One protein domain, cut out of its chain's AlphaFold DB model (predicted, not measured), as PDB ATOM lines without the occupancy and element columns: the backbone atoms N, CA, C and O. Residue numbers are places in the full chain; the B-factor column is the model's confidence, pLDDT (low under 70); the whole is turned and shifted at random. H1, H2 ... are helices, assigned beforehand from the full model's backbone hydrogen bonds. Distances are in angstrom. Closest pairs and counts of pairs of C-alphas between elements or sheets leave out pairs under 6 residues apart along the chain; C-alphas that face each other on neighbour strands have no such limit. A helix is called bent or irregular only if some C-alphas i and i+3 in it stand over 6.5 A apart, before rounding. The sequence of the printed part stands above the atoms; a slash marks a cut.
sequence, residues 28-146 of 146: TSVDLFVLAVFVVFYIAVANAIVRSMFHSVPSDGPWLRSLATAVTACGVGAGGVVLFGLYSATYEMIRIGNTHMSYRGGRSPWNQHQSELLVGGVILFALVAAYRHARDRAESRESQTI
ATOM      1  N   THR A  28     -20.427  59.622  44.190       84.69
ATOM      2  CA  THR A  28     -19.358  58.617  44.330       84.69
ATOM      3  C   THR A  28     -19.687  57.297  43.629       84.69
ATOM      4  O   THR A  28     -18.803  56.661  43.069       84.69
ATOM      5  N   SER A  29     -20.962  56.893  43.590       88.62
ATOM      6  CA  SER A  29     -21.389  55.682  42.876       88.62
ATOM      7  C   SER A  29     -21.083  55.735  41.378       88.62
ATOM      8  O   SER A  29     -20.710  54.723  40.789       88.62
ATOM      9  N   VAL A  30     -21.197  56.912  40.764       88.06
ATOM     10  CA  VAL A  30     -20.895  57.093  39.343       88.06
ATOM     11  C   VAL A  30     -19.386  57.063  39.111       88.06
ATOM     12  O   VAL A  30     -18.933  56.442  38.156       88.06
ATOM     13  N   ASP A  31     -18.599  57.645  40.016       88.44
ATOM     14  CA  ASP A  31     -17.135  57.560  39.955       88.44
ATOM     15  C   ASP A  31     -16.636  56.115  40.059       88.44
ATOM     16  O   ASP A  31     -15.765  55.705  39.293       88.44
ATOM     17  N   LEU A  32     -17.218  55.327  40.969       90.19
ATOM     18  CA  LEU A  32     -16.906  53.904  41.113       90.19
ATOM     19  C   LEU A  32     -17.280  53.111  39.861       90.19
ATOM     20  O   LEU A  32     -16.515  52.248  39.442       90.19
ATOM     21  N   PHE A  33     -18.419  53.419  39.238       92.94
ATOM     22  CA  PHE A  33     -18.805  52.802  37.972       92.94
ATOM     23  C   PHE A  33     -17.804  53.126  36.855       92.94
ATOM     24  O   PHE A  33     -17.333  52.223  36.165       92.94
ATOM     25  N   VAL A  34     -17.423  54.399  36.710       91.19
ATOM     26  CA  VAL A  34     -16.435  54.847  35.715       91.19
ATOM     27  C   VAL A  34     -15.094  54.141  35.925       91.19
ATOM     28  O   VAL A  34     -14.509  53.651  34.956       91.19
ATOM     29  N   LEU A  35     -14.638  54.024  37.176       92.50
ATOM     30  CA  LEU A  35     -13.439  53.266  37.532       92.50
ATOM     31  C   LEU A  35     -13.581  51.780  37.181       92.50
ATOM     32  O   LEU A  35     -12.684  51.218  36.561       92.50
ATOM     33  N   ALA A  36     -14.700  51.148  37.537       95.38
ATOM     34  CA  ALA A  36     -14.931  49.728  37.288       95.38
ATOM     35  C   ALA A  36     -14.871  49.388  35.791       95.38
ATOM     36  O   ALA A  36     -14.221  48.414  35.411       95.38
ATOM     37  N   VAL A  37     -15.469  50.221  34.932       97.06
ATOM     38  CA  VAL A  37     -15.382  50.065  33.469       97.06
ATOM     39  C   VAL A  37     -13.926  50.093  33.002       97.06
ATOM     40  O   VAL A  37     -13.509  49.244  32.211       97.06
ATOM     41  N   PHE A  38     -13.126  51.022  33.530       96.19
ATOM     42  CA  PHE A  38     -11.709  51.095  33.192       96.19
ATOM     43  C   PHE A  38     -10.918  49.890  33.715       96.19
ATOM     44  O   PHE A  38     -10.066  49.370  33.001       96.19
ATOM     45  N   VAL A  39     -11.211  49.403  34.923       96.69
ATOM     46  CA  VAL A  39     -10.566  48.207  35.487       96.69
ATOM     47  C   VAL A  39     -10.841  46.980  34.619       96.69
ATOM     48  O   VAL A  39      -9.916  46.224  34.332       96.69
ATOM     49  N   VAL A  40     -12.074  46.797  34.137       98.06
ATOM     50  CA  VAL A  40     -12.412  45.698  33.215       98.06
ATOM     51  C   VAL A  40     -11.601  45.800  31.922       98.06
ATOM     52  O   VAL A  40     -10.999  44.814  31.492       98.06
ATOM     53  N   PHE A  41     -11.530  46.996  31.329       97.75
ATOM     54  CA  PHE A  41     -10.692  47.250  30.155       97.75
ATOM     55  C   PHE A  41      -9.210  46.948  30.431       97.75
ATOM     56  O   PHE A  41      -8.565  46.237  29.657       97.75
ATOM     57  N   TYR A  42      -8.681  47.424  31.558       97.56
ATOM     58  CA  TYR A  42      -7.299  47.201  31.971       97.56
ATOM     59  C   TYR A  42      -6.987  45.710  32.118       97.56
ATOM     60  O   TYR A  42      -5.981  45.243  31.592       97.56
ATOM     61  N   ILE A  43      -7.866  44.945  32.776       97.75
ATOM     62  CA  ILE A  43      -7.718  43.492  32.934       97.75
ATOM     63  C   ILE A  43      -7.693  42.805  31.569       97.75
ATOM     64  O   ILE A  43      -6.847  41.941  31.344       97.75
ATOM     65  N   ALA A  44      -8.575  43.190  30.643       97.38
ATOM     66  CA  ALA A  44      -8.606  42.614  29.300       97.38
ATOM     67  C   ALA A  44      -7.285  42.849  28.543       97.38
ATOM     68  O   ALA A  44      -6.722  41.909  27.975       97.38
ATOM     69  N   VAL A  45      -6.754  44.075  28.592       96.94
ATOM     70  CA  VAL A  45      -5.470  44.434  27.971       96.94
ATOM     71  C   VAL A  45      -4.305  43.709  28.647       96.94
ATOM     72  O   VAL A  45      -3.497  43.083  27.963       96.94
ATOM     73  N   ALA A  46      -4.237  43.726  29.982       96.50
ATOM     74  CA  ALA A  46      -3.212  43.021  30.747       96.50
ATOM     75  C   ALA A  46      -3.200  41.526  30.404       96.50
ATOM     76  O   ALA A  46      -2.151  40.954  30.121       96.50
ATOM     77  N   ASN A  47      -4.376  40.903  30.335       95.31
ATOM     78  CA  ASN A  47      -4.534  39.501  29.977       95.31
ATOM     79  C   ASN A  47      -4.023  39.191  28.557       95.31
ATOM     80  O   ASN A  47      -3.385  38.158  28.348       95.31
ATOM     81  N   ALA A  48      -4.269  40.081  27.590       95.00
ATOM     82  CA  ALA A  48      -3.750  39.949  26.229       95.00
ATOM     83  C   ALA A  48      -2.218  40.087  26.176       95.00
ATOM     84  O   ALA A  48      -1.551  39.284  25.520       95.00
ATOM     85  N   ILE A  49      -1.654  41.052  26.911       94.94
ATOM     86  CA  ILE A  49      -0.203  41.268  27.005       94.94
ATOM     87  C   ILE A  49       0.478  40.049  27.623       94.94
ATOM     88  O   ILE A  49       1.407  39.504  27.032       94.94
ATOM     89  N   VAL A  50      -0.016  39.577  28.769       92.56
ATOM     90  CA  VAL A  50       0.528  38.400  29.456       92.56
ATOM     91  C   VAL A  50       0.506  37.177  28.535       92.56
ATOM     92  O   VAL A  50       1.500  36.459  28.441       92.56
ATOM     93  N   ARG A  51      -0.594  36.953  27.801       90.38
ATOM     94  CA  ARG A  51      -0.684  35.859  26.821       90.38
ATOM     95  C   ARG A  51       0.392  35.975  25.737       90.38
ATOM     96  O   ARG A  51       1.054  34.990  25.427       90.38
ATOM     97  N   SER A  52       0.568  37.168  25.175       90.06
ATOM     98  CA  SER A  52       1.590  37.425  24.154       90.06
ATOM     99  C   SER A  52       3.008  37.174  24.688       90.06
ATOM    100  O   SER A  52       3.820  36.512  24.036       90.06
ATOM    101  N   MET A  53       3.291  37.620  25.915       87.94
ATOM    102  CA  MET A  53       4.577  37.398  26.580       87.94
ATOM    103  C   MET A  53       4.883  35.915  26.783       87.94
ATOM    104  O   MET A  53       6.000  35.489  26.499       87.94
ATOM    105  N   PHE A  54       3.912  35.114  27.229       80.31
ATOM    106  CA  PHE A  54       4.129  33.679  27.430       80.31
ATOM    107  C   PHE A  54       4.406  32.917  26.133       80.31
ATOM    108  O   PHE A  54       5.167  31.951  26.160       80.31
ATOM    109  N   HIS A  55       3.855  33.364  25.001       80.44
ATOM    110  CA  HIS A  55       4.187  32.803  23.689       80.44
ATOM    111  C   HIS A  55       5.569  33.231  23.177       80.44
ATOM    112  O   HIS A  55       6.184  32.492  22.416       80.44
ATOM    113  N   SER A  56       6.055  34.405  23.585       79.56
ATOM    114  CA  SER A  56       7.254  35.019  22.999       79.56
ATOM    115  C   SER A  56       8.526  34.792  23.821       79.56
ATOM    116  O   SER A  56       9.621  34.796  23.265       79.56
ATOM    117  N   VAL A  57       8.411  34.621  25.142       73.56
ATOM    118  CA  VAL A  57       9.565  34.486  26.043       73.56
ATOM    119  C   VAL A  57       9.878  33.000  26.280       73.56
ATOM    120  O   VAL A  57       9.050  32.304  26.891       73.56
ATOM    121  N   PRO A  58      11.069  32.511  25.871       66.88
ATOM    122  CA  PRO A  58      11.493  31.124  26.079       66.88
ATOM    123  C   PRO A  58      11.357  30.679  27.542       66.88
ATOM    124  O   PRO A  58      11.539  31.473  28.469       66.88
ATOM    125  N   SER A  59      11.018  29.407  27.771       66.88
ATOM    126  CA  SER A  59      10.848  28.846  29.123       66.88
ATOM    127  C   SER A  59      12.148  28.618  29.880       66.88
ATOM    128  O   SER A  59      12.111  28.390  31.087       66.88
ATOM    129  N   ASP A  60      13.278  28.701  29.186       67.50
ATOM    130  CA  ASP A  60      14.546  28.124  29.634       67.50
ATOM    131  C   ASP A  60      15.209  28.948  30.754       67.50
ATOM    132  O   ASP A  60      16.144  28.495  31.409       67.50
ATOM    133  N   GLY A  61      14.665  30.137  31.044       73.50
ATOM    134  CA  GLY A  61      15.040  30.982  32.174       73.50
ATOM    135  C   GLY A  61      13.818  31.451  32.972       73.50
ATOM    136  O   GLY A  61      13.266  32.508  32.653       73.50
ATOM    137  N   PRO A  62      13.400  30.757  34.051       76.88
ATOM    138  CA  PRO A  62      12.279  31.201  34.885       76.88
ATOM    139  C   PRO A  62      12.512  32.591  35.499       76.88
ATOM    140  O   PRO A  62      11.566  33.360  35.656       76.88
ATOM    141  N   TRP A  63      13.769  32.957  35.771       82.25
ATOM    142  CA  TRP A  63      14.137  34.293  36.246       82.25
ATOM    143  C   TRP A  63      13.894  35.384  35.189       82.25
ATOM    144  O   TRP A  63      13.444  36.476  35.532       82.25
ATOM    145  N   LEU A  64      14.131  35.084  33.906       84.50
ATOM    146  CA  LEU A  64      13.956  36.027  32.802       84.50
ATOM    147  C   LEU A  64      12.472  36.333  32.578       84.50
ATOM    148  O   LEU A  64      12.100  37.484  32.362       84.50
ATOM    149  N   ARG A  65      11.607  35.320  32.714       82.50
ATOM    150  CA  ARG A  65      10.148  35.495  32.698       82.50
ATOM    151  C   ARG A  65       9.658  36.358  33.858       82.50
ATOM    152  O   ARG A  65       8.834  37.246  33.640       82.50
ATOM    153  N   SER A  66      10.181  36.146  35.067       85.62
ATOM    154  CA  SER A  66       9.852  36.983  36.229       85.62
ATOM    155  C   SER A  66      10.297  38.432  36.035       85.62
ATOM    156  O   SER A  66       9.517  39.347  36.289       85.62
ATOM    157  N   LEU A  67      11.513  38.649  35.524       90.12
ATOM    158  CA  LEU A  67      12.032  39.985  35.232       90.12
ATOM    159  C   LEU A  67      11.196  40.691  34.158       90.12
ATOM    160  O   LEU A  67      10.776  41.828  34.362       90.12
ATOM    161  N   ALA A  68      10.901  40.007  33.049       90.00
ATOM    162  CA  ALA A  68      10.054  40.542  31.988       90.00
ATOM    163  C   ALA A  68       8.666  40.916  32.526       90.00
ATOM    164  O   ALA A  68       8.184  42.014  32.273       90.00
ATOM    165  N   THR A  69       8.058  40.045  33.336       91.06
ATOM    166  CA  THR A  69       6.755  40.306  33.968       91.06
ATOM    167  C   THR A  69       6.799  41.548  34.852       91.06
ATOM    168  O   THR A  69       5.910  42.385  34.749       91.06
ATOM    169  N   ALA A  70       7.834  41.703  35.684       93.56
ATOM    170  CA  ALA A  70       7.976  42.861  36.565       93.56
ATOM    171  C   ALA A  70       8.134  44.172  35.776       93.56
ATOM    172  O   ALA A  70       7.437  45.148  36.047       93.56
ATOM    173  N   VAL A  71       9.002  44.184  34.759       95.19
ATOM    174  CA  VAL A  71       9.216  45.361  33.903       95.19
ATOM    175  C   VAL A  71       7.937  45.723  33.147       95.19
ATOM    176  O   VAL A  71       7.536  46.888  33.129       95.19
ATOM    177  N   THR A  72       7.255  44.733  32.567       95.38
ATOM    178  CA  THR A  72       5.989  44.962  31.867       95.38
ATOM    179  C   THR A  72       4.895  45.427  32.822       95.38
ATOM    180  O   THR A  72       4.166  46.347  32.468       95.38
ATOM    181  N   ALA A  73       4.805  44.886  34.041       96.31
ATOM    182  CA  ALA A  73       3.840  45.338  35.041       96.31
ATOM    183  C   ALA A  73       4.015  46.829  35.357       96.31
ATOM    184  O   ALA A  73       3.037  47.573  35.350       96.31
ATOM    185  N   CYS A  74       5.257  47.286  35.555       96.94
ATOM    186  CA  CYS A  74       5.564  48.704  35.755       96.94
ATOM    187  C   CYS A  74       5.160  49.557  34.545       96.94
ATOM    188  O   CYS A  74       4.503  50.585  34.711       96.94
ATOM    189  N   GLY A  75       5.506  49.123  33.329       97.25
ATOM    190  CA  GLY A  75       5.165  49.845  32.100       97.25
ATOM    191  C   GLY A  75       3.655  49.936  31.855       97.25
ATOM    192  O   GLY A  75       3.134  51.013  31.567       97.25
ATOM    193  N   VAL A  76       2.933  48.826  32.025       97.06
ATOM    194  CA  VAL A  76       1.473  48.763  31.861       97.06
ATOM    195  C   VAL A  76       0.765  49.512  32.989       97.06
ATOM    196  O   VAL A  76      -0.236  50.175  32.736       97.06
ATOM    197  N   GLY A  77       1.281  49.471  34.219       96.69
ATOM    198  CA  GLY A  77       0.807  50.298  35.329       96.69
ATOM    199  C   GLY A  77       0.927  51.792  35.019       96.69
ATOM    200  O   GLY A  77      -0.069  52.510  35.077       96.69
ATOM    201  N   ALA A  78       2.112  52.250  34.606       96.25
ATOM    202  CA  ALA A  78       2.351  53.648  34.248       96.25
ATOM    203  C   ALA A  78       1.485  54.103  33.062       96.25
ATOM    204  O   ALA A  78       0.820  55.137  33.137       96.25
ATOM    205  N   GLY A  79       1.425  53.304  31.992       96.75
ATOM    206  CA  GLY A  79       0.543  53.567  30.853       96.75
ATOM    207  C   GLY A  79      -0.935  53.585  31.252       96.75
ATOM    208  O   GLY A  79      -1.689  54.446  30.803       96.75
ATOM    209  N   GLY A  80      -1.336  52.690  32.157       96.25
ATOM    210  CA  GLY A  80      -2.677  52.639  32.731       96.25
ATOM    211  C   GLY A  80      -3.056  53.925  33.462       96.25
ATOM    212  O   GLY A  80      -4.146  54.437  33.231       96.25
ATOM    213  N   VAL A  81      -2.157  54.490  34.274       95.06
ATOM    214  CA  VAL A  81      -2.388  55.774  34.963       95.06
ATOM    215  C   VAL A  81      -2.618  56.906  33.963       95.06
ATOM    216  O   VAL A  81      -3.576  57.666  34.107       95.06
ATOM    217  N   VAL A  82      -1.790  56.998  32.917       94.19
ATOM    218  CA  VAL A  82      -1.938  58.027  31.874       94.19
ATOM    219  C   VAL A  82      -3.271  57.874  31.139       94.19
ATOM    220  O   VAL A  82      -4.028  58.840  31.015       94.19
ATOM    221  N   LEU A  83      -3.598  56.658  30.693       95.56
ATOM    222  CA  LEU A  83      -4.847  56.376  29.983       95.56
ATOM    223  C   LEU A  83      -6.075  56.619  30.864       95.56
ATOM    224  O   LEU A  83      -7.056  57.197  30.396       95.56
ATOM    225  N   PHE A  84      -6.022  56.237  32.141       94.50
ATOM    226  CA  PHE A  84      -7.101  56.500  33.088       94.50
ATOM    227  C   PHE A  84      -7.281  57.998  33.343       94.50
ATOM    228  O   PHE A  84      -8.410  58.481  33.429       94.50
ATOM    229  N   GLY A  85      -6.183  58.754  33.413       91.81
ATOM    230  CA  GLY A  85      -6.215  60.212  33.499       91.81
ATOM    231  C   GLY A  85      -6.966  60.835  32.320       91.81
ATOM    232  O   GLY A  85      -7.882  61.629  32.525       91.81
ATOM    233  N   LEU A  86      -6.651  60.417  31.090       91.31
ATOM    234  CA  LEU A  86      -7.337  60.887  29.878       91.31
ATOM    235  C   LEU A  86      -8.814  60.470  29.840       91.31
ATOM    236  O   LEU A  86      -9.690  61.285  29.541       91.31
ATOM    237  N   TYR A  87      -9.101  59.213  30.174       93.06
ATOM    238  CA  TYR A  87     -10.456  58.668  30.215       93.06
ATOM    239  C   TYR A  87     -11.333  59.395  31.244       93.06
ATOM    240  O   TYR A  87     -12.416  59.881  30.914       93.06
ATOM    241  N   SER A  88     -10.846  59.539  32.478       90.44
ATOM    242  CA  SER A  88     -11.577  60.217  33.551       90.44
ATOM    243  C   SER A  88     -11.736  61.717  33.296       90.44
ATOM    244  O   SER A  88     -12.786  62.276  33.613       90.44
ATOM    245  N   ALA A  89     -10.752  62.367  32.662       88.88
ATOM    246  CA  ALA A  89     -10.884  63.747  32.208       88.88
ATOM    247  C   ALA A  89     -11.966  63.882  31.127       88.88
ATOM    248  O   ALA A  89     -12.808  64.769  31.209       88.88
ATOM    249  N   THR A  90     -11.999  62.977  30.148       90.69
ATOM    250  CA  THR A  90     -13.028  62.982  29.096       90.69
ATOM    251  C   THR A  90     -14.424  62.792  29.689       90.69
ATOM    252  O   THR A  90     -15.346  63.540  29.368       90.69
ATOM    253  N   TYR A  91     -14.576  61.840  30.612       90.38
ATOM    254  CA  TYR A  91     -15.830  61.626  31.331       90.38
ATOM    255  C   TYR A  91     -16.290  62.891  32.071       90.38
ATOM    256  O   TYR A  91     -17.447  63.296  31.973       90.38
ATOM    257  N   GLU A  92     -15.379  63.543  32.787       87.69
ATOM    258  CA  GLU A  92     -15.694  64.749  33.541       87.69
ATOM    259  C   GLU A  92     -16.064  65.919  32.611       87.69
ATOM    260  O   GLU A  92     -17.004  66.641  32.932       87.69
ATOM    261  N   MET A  93     -15.432  66.057  31.433       88.69
ATOM    262  CA  MET A  93     -15.823  67.045  30.410       88.69
ATOM    263  C   MET A  93     -17.261  66.828  29.926       88.69
ATOM    264  O   MET A  93     -18.021  67.788  29.805       88.69
ATOM    265  N   ILE A  94     -17.648  65.568  29.690       89.00
ATOM    266  CA  ILE A  94     -19.018  65.197  29.304       89.00
ATOM    267  C   ILE A  94     -19.990  65.524  30.441       89.00
ATOM    268  O   ILE A  94     -21.013  66.164  30.209       89.00
ATOM    269  N   ARG A  95     -19.656  65.140  31.681       86.19
ATOM    270  CA  ARG A  95     -20.507  65.352  32.862       86.19
ATOM    271  C   ARG A  95     -20.831  66.826  33.090       86.19
ATOM    272  O   ARG A  95     -21.951  67.149  33.471       86.19
ATOM    273  N   ILE A  96     -19.848  67.706  32.904       84.06
ATOM    274  CA  ILE A  96     -20.007  69.149  33.135       84.06
ATOM    275  C   ILE A  96     -20.402  69.924  31.870       84.06
ATOM    276  O   ILE A  96     -20.602  71.134  31.957       84.06
ATOM    277  N   GLY A  97     -20.471  69.262  30.709       85.56
ATOM    278  CA  GLY A  97     -20.762  69.895  29.420       85.56
ATOM    279  C   GLY A  97     -19.717  70.930  28.986       85.56
ATOM    280  O   GLY A  97     -20.060  71.897  28.311       85.56
ATOM    281  N   ASN A  98     -18.455  70.776  29.401       84.31
ATOM    282  CA  ASN A  98     -17.380  71.722  29.095       84.31
ATOM    283  C   ASN A  98     -16.074  70.979  28.795       84.31
ATOM    284  O   ASN A  98     -15.560  70.240  29.630       84.31
ATOM    285  N   THR A  99     -15.518  71.218  27.610       83.69
ATOM    286  CA  THR A  99     -14.261  70.622  27.135       83.69
ATOM    287  C   THR A  99     -13.020  71.286  27.739       83.69
ATOM    288  O   THR A  99     -11.936  70.703  27.737       83.69
ATOM    289  N   HIS A 100     -13.154  72.485  28.312       82.00
ATOM    290  CA  HIS A 100     -12.058  73.208  28.950       82.00
ATOM    291  C   HIS A 100     -12.005  72.931  30.451       82.00
ATOM    292  O   HIS A 100     -12.714  73.523  31.265       82.00
ATOM    293  N   MET A 101     -11.095  72.034  30.819       75.88
ATOM    294  CA  MET A 101     -10.903  71.601  32.200       75.88
ATOM    295  C   MET A 101     -10.084  72.567  33.057       75.88
ATOM    296  O   MET A 101     -10.271  72.566  34.271       75.88
ATOM    297  N   SER A 102      -9.206  73.398  32.479       77.75
ATOM    298  CA  SER A 102      -8.309  74.330  33.198       77.75
ATOM    299  C   SER A 102      -7.841  73.775  34.564       77.75
ATOM    300  O   SER A 102      -7.423  72.621  34.664       77.75
ATOM    301  N   TYR A 103      -7.977  74.543  35.651       69.06
ATOM    302  CA  TYR A 103      -7.641  74.109  37.014       69.06
ATOM    303  C   TYR A 103      -8.566  73.019  37.593       69.06
ATOM    304  O   TYR A 103      -8.239  72.430  38.623       69.06
ATOM    305  N   ARG A 104      -9.719  72.727  36.974       69.88
ATOM    306  CA  ARG A 104     -10.634  71.664  37.432       69.88
ATOM    307  C   ARG A 104     -10.078  70.270  37.173       69.88
ATOM    308  O   ARG A 104     -10.385  69.375  37.953       69.88
ATOM    309  N   GLY A 105      -9.198  70.107  36.182       69.88
ATOM    310  CA  GLY A 105      -8.476  68.850  35.977       69.88
ATOM    311  C   GLY A 105      -7.738  68.406  37.247       69.88
ATOM    312  O   GLY A 105      -7.851  67.257  37.663       69.88
ATOM    313  N   GLY A 106      -7.087  69.338  37.951       68.00
ATOM    314  CA  GLY A 106      -6.380  69.065  39.211       68.00
ATOM    315  C   GLY A 106      -7.280  68.753  40.415       68.00
ATOM    316  O   GLY A 106      -6.788  68.275  41.430       68.00
ATOM    317  N   ARG A 107      -8.595  68.990  40.319       72.12
ATOM    318  CA  ARG A 107      -9.576  68.652  41.371       72.12
ATOM    319  C   ARG A 107     -10.189  67.266  41.193       72.12
ATOM    320  O   ARG A 107     -11.051  66.871  41.974       72.12
ATOM    321  N   SER A 108      -9.777  66.538  40.157       76.00
ATOM    322  CA  SER A 108     -10.154  65.142  40.004       76.00
ATOM    323  C   SER A 108      -9.604  64.332  41.187       76.00
ATOM    324  O   SER A 108      -8.405  64.428  41.457       76.00
ATOM    325  N   PRO A 109     -10.425  63.513  41.872       75.81
ATOM    326  CA  PRO A 109      -9.984  62.679  42.988       75.81
ATOM    327  C   PRO A 109      -8.877  61.721  42.546       75.81
ATOM    328  O   PRO A 109      -7.983  61.407  43.317       75.81
ATOM    329  N   TRP A 110      -8.862  61.333  41.271       83.81
ATOM    330  CA  TRP A 110      -7.847  60.447  40.706       83.81
ATOM    331  C   TRP A 110      -6.456  61.084  40.650       83.81
ATOM    332  O   TRP A 110      -5.457  60.393  40.822       83.81
ATOM    333  N   ASN A 111      -6.374  62.403  40.449       81.94
ATOM    334  CA  ASN A 111      -5.090  63.097  40.337       81.94
ATOM    335  C   ASN A 111      -4.364  63.230  41.677       81.94
ATOM    336  O   ASN A 111      -3.150  63.397  41.688       81.94
ATOM    337  N   GLN A 112      -5.085  63.121  42.793       84.44
ATOM    338  CA  GLN A 112      -4.482  63.098  44.127       84.44
ATOM    339  C   GLN A 112      -3.929  61.715  44.494       84.44
ATOM    340  O   GLN A 112      -3.102  61.623  45.392       84.44
ATOM    341  N   HIS A 113      -4.340  60.667  43.773       89.06
ATOM    342  CA  HIS A 113      -4.030  59.269  44.081       89.06
ATOM    343  C   HIS A 113      -3.253  58.565  42.955       89.06
ATOM    344  O   HIS A 113      -3.418  57.368  42.716       89.06
ATOM    345  N   GLN A 114      -2.427  59.300  42.201       90.50
ATOM    346  CA  GLN A 114      -1.700  58.737  41.053       90.50
ATOM    347  C   GLN A 114      -0.717  57.630  41.458       90.50
ATOM    348  O   GLN A 114      -0.578  56.645  40.733       90.50
ATOM    349  N   SER A 115      -0.073  57.756  42.621       92.75
ATOM    350  CA  SER A 115       0.802  56.723  43.186       92.75
ATOM    351  C   SER A 115       0.048  55.433  43.496       92.75
ATOM    352  O   SER A 115       0.504  54.343  43.162       92.75
ATOM    353  N   GLU A 116      -1.127  55.550  44.101       94.31
ATOM    354  CA  GLU A 116      -1.980  54.437  44.493       94.31
ATOM    355  C   GLU A 116      -2.554  53.744  43.259       94.31
ATOM    356  O   GLU A 116      -2.590  52.517  43.205       94.31
ATOM    357  N   LEU A 117      -2.929  54.514  42.233       93.50
ATOM    358  CA  LEU A 117      -3.361  53.983  40.940       93.50
ATOM    359  C   LEU A 117      -2.227  53.243  40.222       93.50
ATOM    360  O   LEU A 117      -2.467  52.180  39.649       93.50
ATOM    361  N   LEU A 118      -0.994  53.758  40.279       95.69
ATOM    362  CA  LEU A 118       0.176  53.084  39.715       95.69
ATOM    363  C   LEU A 118       0.417  51.741  40.407       95.69
ATOM    364  O   LEU A 118       0.483  50.707  39.743       95.69
ATOM    365  N   VAL A 119       0.522  51.754  41.737       97.06
ATOM    366  CA  VAL A 119       0.753  50.546  42.539       97.06
ATOM    367  C   VAL A 119      -0.388  49.548  42.344       97.06
ATOM    368  O   VAL A 119      -0.136  48.368  42.113       97.06
ATOM    369  N   GLY A 120      -1.636  50.019  42.352       96.19
ATOM    370  CA  GLY A 120      -2.814  49.199  42.086       96.19
ATOM    371  C   GLY A 120      -2.780  48.552  40.703       96.19
ATOM    372  O   GLY A 120      -3.041  47.357  40.587       96.19
ATOM    373  N   GLY A 121      -2.388  49.298  39.666       96.69
ATOM    374  CA  GLY A 121      -2.202  48.769  38.313       96.69
ATOM    375  C   GLY A 121      -1.123  47.687  38.251       96.69
ATOM    376  O   GLY A 121      -1.368  46.603  37.727       96.69
ATOM    377  N   VAL A 122       0.044  47.937  38.854       97.88
ATOM    378  CA  VAL A 122       1.147  46.962  38.926       97.88
ATOM    379  C   VAL A 122       0.705  45.674  39.626       97.88
ATOM    380  O   VAL A 122       0.925  44.580  39.101       97.88
ATOM    381  N   ILE A 123       0.045  45.790  40.782       97.38
ATOM    382  CA  ILE A 123      -0.472  44.640  41.535       97.38
ATOM    383  C   ILE A 123      -1.509  43.884  40.703       97.38
ATOM    384  O   ILE A 123      -1.435  42.663  40.592       97.38
ATOM    385  N   LEU A 124      -2.452  44.592  40.081       96.94
ATOM    386  CA  LEU A 124      -3.501  43.975  39.279       96.94
ATOM    387  C   LEU A 124      -2.924  43.220  38.076       96.94
ATOM    388  O   LEU A 124      -3.337  42.092  37.806       96.94
ATOM    389  N   PHE A 125      -1.930  43.791  37.393       97.38
ATOM    390  CA  PHE A 125      -1.217  43.104  36.319       97.38
ATOM    391  C   PHE A 125      -0.526  41.833  36.827       97.38
ATOM    392  O   PHE A 125      -0.660  40.771  36.216       97.38
ATOM    393  N   ALA A 126       0.175  41.914  37.962       95.25
ATOM    394  CA  ALA A 126       0.846  40.764  38.560       95.25
ATOM    395  C   ALA A 126      -0.144  39.650  38.940       95.25
ATOM    396  O   ALA A 126       0.135  38.476  38.697       95.25
ATOM    397  N   LEU A 127      -1.322  40.002  39.466       96.00
ATOM    398  CA  LEU A 127      -2.391  39.047  39.768       96.00
ATOM    399  C   LEU A 127      -2.922  38.363  38.503       96.00
ATOM    400  O   LEU A 127      -3.083  37.143  38.497       96.00
ATOM    401  N   VAL A 128      -3.141  39.114  37.418       95.50
ATOM    402  CA  VAL A 128      -3.545  38.543  36.121       95.50
ATOM    403  C   VAL A 128      -2.475  37.581  35.598       95.50
ATOM    404  O   VAL A 128      -2.801  36.474  35.167       95.50
ATOM    405  N   ALA A 129      -1.199  37.962  35.681       92.38
ATOM    406  CA  ALA A 129      -0.087  37.110  35.273       92.38
ATOM    407  C   ALA A 129      -0.008  35.816  36.099       92.38
ATOM    408  O   ALA A 129       0.095  34.726  35.533       92.38
ATOM    409  N   ALA A 130      -0.121  35.923  37.425       91.25
ATOM    410  CA  ALA A 130      -0.105  34.783  38.335       91.25
ATOM    411  C   ALA A 130      -1.290  33.837  38.095       91.25
ATOM    412  O   ALA A 130      -1.099  32.621  38.032       91.25
ATOM    413  N   TYR A 131      -2.495  34.384  37.909       93.12
ATOM    414  CA  TYR A 131      -3.697  33.610  37.606       93.12
ATOM    415  C   TYR A 131      -3.538  32.803  36.313       93.12
ATOM    416  O   TYR A 131      -3.797  31.598  36.302       93.12
ATOM    417  N   ARG A 132      -3.055  33.434  35.236       87.75
ATOM    418  CA  ARG A 132      -2.807  32.734  33.968       87.75
ATOM    419  C   ARG A 132      -1.764  31.635  34.115       87.75
ATOM    420  O   ARG A 132      -1.997  30.516  33.681       87.75
ATOM    421  N   HIS A 133      -0.651  31.930  34.779       84.56
ATOM    422  CA  HIS A 133       0.411  30.949  34.997       84.56
ATOM    423  C   HIS A 133      -0.064  29.734  35.805       84.56
ATOM    424  O   HIS A 133       0.321  28.600  35.523       84.56
ATOM    425  N   ALA A 134      -0.912  29.957  36.812       86.31
ATOM    426  CA  ALA A 134      -1.526  28.882  37.585       86.31
ATOM    427  C   ALA A 134      -2.472  28.029  36.727       86.31
ATOM    428  O   ALA A 134      -2.442  26.802  36.825       86.31
ATOM    429  N   ARG A 135      -3.266  28.668  35.862       87.31
ATOM    430  CA  ARG A 135      -4.189  27.994  34.946       87.31
ATOM    431  C   ARG A 135      -3.458  27.138  33.909       87.31
ATOM    432  O   ARG A 135      -3.753  25.953  33.804       87.31
ATOM    433  N   ASP A 136      -2.464  27.693  33.218       82.12
ATOM    434  CA  ASP A 136      -1.713  26.976  32.175       82.12
ATOM    435  C   ASP A 136      -0.983  25.742  32.758       82.12
ATOM    436  O   ASP A 136      -0.890  24.684  32.129       82.12
ATOM    437  N   ARG A 137      -0.508  25.838  34.012       80.88
ATOM    438  CA  ARG A 137       0.073  24.701  34.752       80.88
ATOM    439  C   ARG A 137      -0.945  23.615  35.093       80.88
ATOM    440  O   ARG A 137      -0.565  22.447  35.113       80.88
ATOM    441  N   ALA A 138      -2.185  23.979  35.413       82.31
ATOM    442  CA  ALA A 138      -3.241  23.012  35.704       82.31
ATOM    443  C   ALA A 138      -3.627  22.228  34.437       82.31
ATOM    444  O   ALA A 138      -3.603  20.999  34.459       82.31
ATOM    445  N   GLU A 139      -3.841  22.928  33.318       80.94
ATOM    446  CA  GLU A 139      -4.189  22.328  32.016       80.94
ATOM    447  C   GLU A 139      -3.083  21.373  31.504       80.94
ATOM    448  O   GLU A 139      -3.354  20.287  30.987       80.94
ATOM    449  N   SER A 140      -1.809  21.729  31.724       77.06
ATOM    450  CA  SER A 140      -0.663  20.882  31.354       77.06
ATOM    451  C   SER A 140      -0.575  19.586  32.172       77.06
ATOM    452  O   SER A 140      -0.108  18.572  31.659       77.06
ATOM    453  N   ARG A 141      -0.991  19.609  33.447       75.75
ATOM    454  CA  ARG A 141      -0.982  18.423  34.321       75.75
ATOM    455  C   ARG A 141      -2.082  17.440  33.941       75.75
ATOM    456  O   ARG A 141      -1.803  16.252  33.866       75.75
ATOM    457  N   GLU A 142      -3.289  17.932  33.659       76.06
ATOM    458  CA  GLU A 142      -4.414  17.089  33.222       76.06
ATOM    459  C   GLU A 142      -4.095  16.339  31.923       76.06
ATOM    460  O   GLU A 142      -4.386  15.149  31.812       76.06
ATOM    461  N   SER A 143      -3.409  17.000  30.987       72.12
ATOM    462  CA  SER A 143      -3.011  16.409  29.700       72.12
ATOM    463  C   SER A 143      -1.955  15.299  29.823       72.12
ATOM    464  O   SER A 143      -1.779  14.538  28.883       72.12
ATOM    465  N   GLN A 144      -1.226  15.210  30.945       68.75
ATOM    466  CA  GLN A 144      -0.235  14.149  31.198       68.75
ATOM    467  C   GLN A 144      -0.824  12.923  31.912       68.75
ATOM    468  O   GLN A 144      -0.170  11.884  31.980       68.75
ATOM    469  N   THR A 145      -2.021  13.049  32.485       68.94
ATOM    470  CA  THR A 145      -2.721  11.966  33.200       68.94
ATOM    471  C   THR A 145      -3.694  11.164  32.332       68.94
ATOM    472  O   THR A 145      -4.217  10.160  32.813       68.94
ATOM    473  N   ILE A 146      -3.941  11.600  31.092       60.56
ATOM    474  CA  ILE A 146      -4.783  10.930  30.082       60.56
ATOM    475  C   ILE A 146      -3.873  10.213  29.088       60.56
ATOM    476  O   ILE A 146      -4.187   9.050  28.750       60.56
TER     477      ILE A 146
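This is residues 28 to 146 of the 146 residues of an uncharacterized protein of Acidobacteria bacterium (UniProt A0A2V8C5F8). Two long helices, H2 and H1, make a helical hairpin, and a third long helix, H5, packs on it, crossing both of them steeply. The last residues of H5 and the end of the chain, residues 134 to 146, stick out past the body as an arm, and the short helices H3 and H4 lie near H2 towards the opposite end of the whole. The printed part has 119 residues with five named helices, H1 to H5 in order along the chain, and no named strand; the class is all helix. It is loose, with a radius of gyration of the C-alphas of 18.1 A, and its spans are 61 by 27 by 20 A, the arm adding to the length.

Begin with the longest helix, H2, residues 62 to 96: find C-alpha 62 at (12.279, 31.201, 34.885), from which it runs 49.9 A to C-alpha 96. Before it comes H1, residues 28 to 56, which starts at C-alpha 28 at (-19.358, 58.617, 44.330) and covers 41.5 A. After H2 look for H3, residues 102 to 107, and H4, residues 109 to 112. H5, residues 114 to 142, runs 42.5 A and ends at C-alpha 142 at (-4.414, 17.089, 33.222). H3 is neither bent nor irregular, but only just: C-alphas 102 and 105 are 6.1 A apart.

Start at H2, whose residues 69 to 81 alone touch H5; the closest C-alphas are those of Gly 77 and Gly 121, 4.5 A apart. These two helices run opposite ways at a steep tilt of 50 degrees. H1 and H2 form a hairpin and touch at a shallow tilt of 31 degrees, opposite ways; their closest C-alphas, Phe 38 and Phe 84, are 7.1 A apart. H1 touches H5 with residues 43 to 50 alone, and H5 touches H1 with residues 124 to 132 alone; the closest C-alphas, those of Ala 46 and Phe 125, are 5.9 A apart. They run the same way at a steep tilt of 48 degrees. The packing of the three helices is mostly crossed, only just, with 1 of 3 touching pairs at a shallow tilt. Farther along H2, H3 is close but not clearly touching, with the closest C-alphas, Ala 89 and Gly 105, 6.8 A apart. H4 is also close to H2 but not clearly touching, with the closest C-alphas, Gly 85 and Trp 110, 7.4 A apart. H1 is apart from H3 and H4, and H3 is apart from H5. In H1, H2 and H5 every O i to N i+4 pair is within hydrogen-bond range; in H3 it is 0 of 2, beside 3 of 3 O i to N i+3 pairs, and H4 is too short for an O i to N i+4 pair.

The C-alphas farthest apart are those of Tyr 103 and Ile 146, 63.6 A. Residues 58 to 64, of which 62 to 64 belong to H2, stand free, as do residues 134 to 146, of which 134 to 142 belong to H5; the body without them spans 46 by 20 by 20 A. The printed part has no cut, and its four links are tight. The mean pLDDT of the printed part is 87.6, and the model's confidence is under 70 at residues 58 to 60, 103 to 106 and 144 to 146.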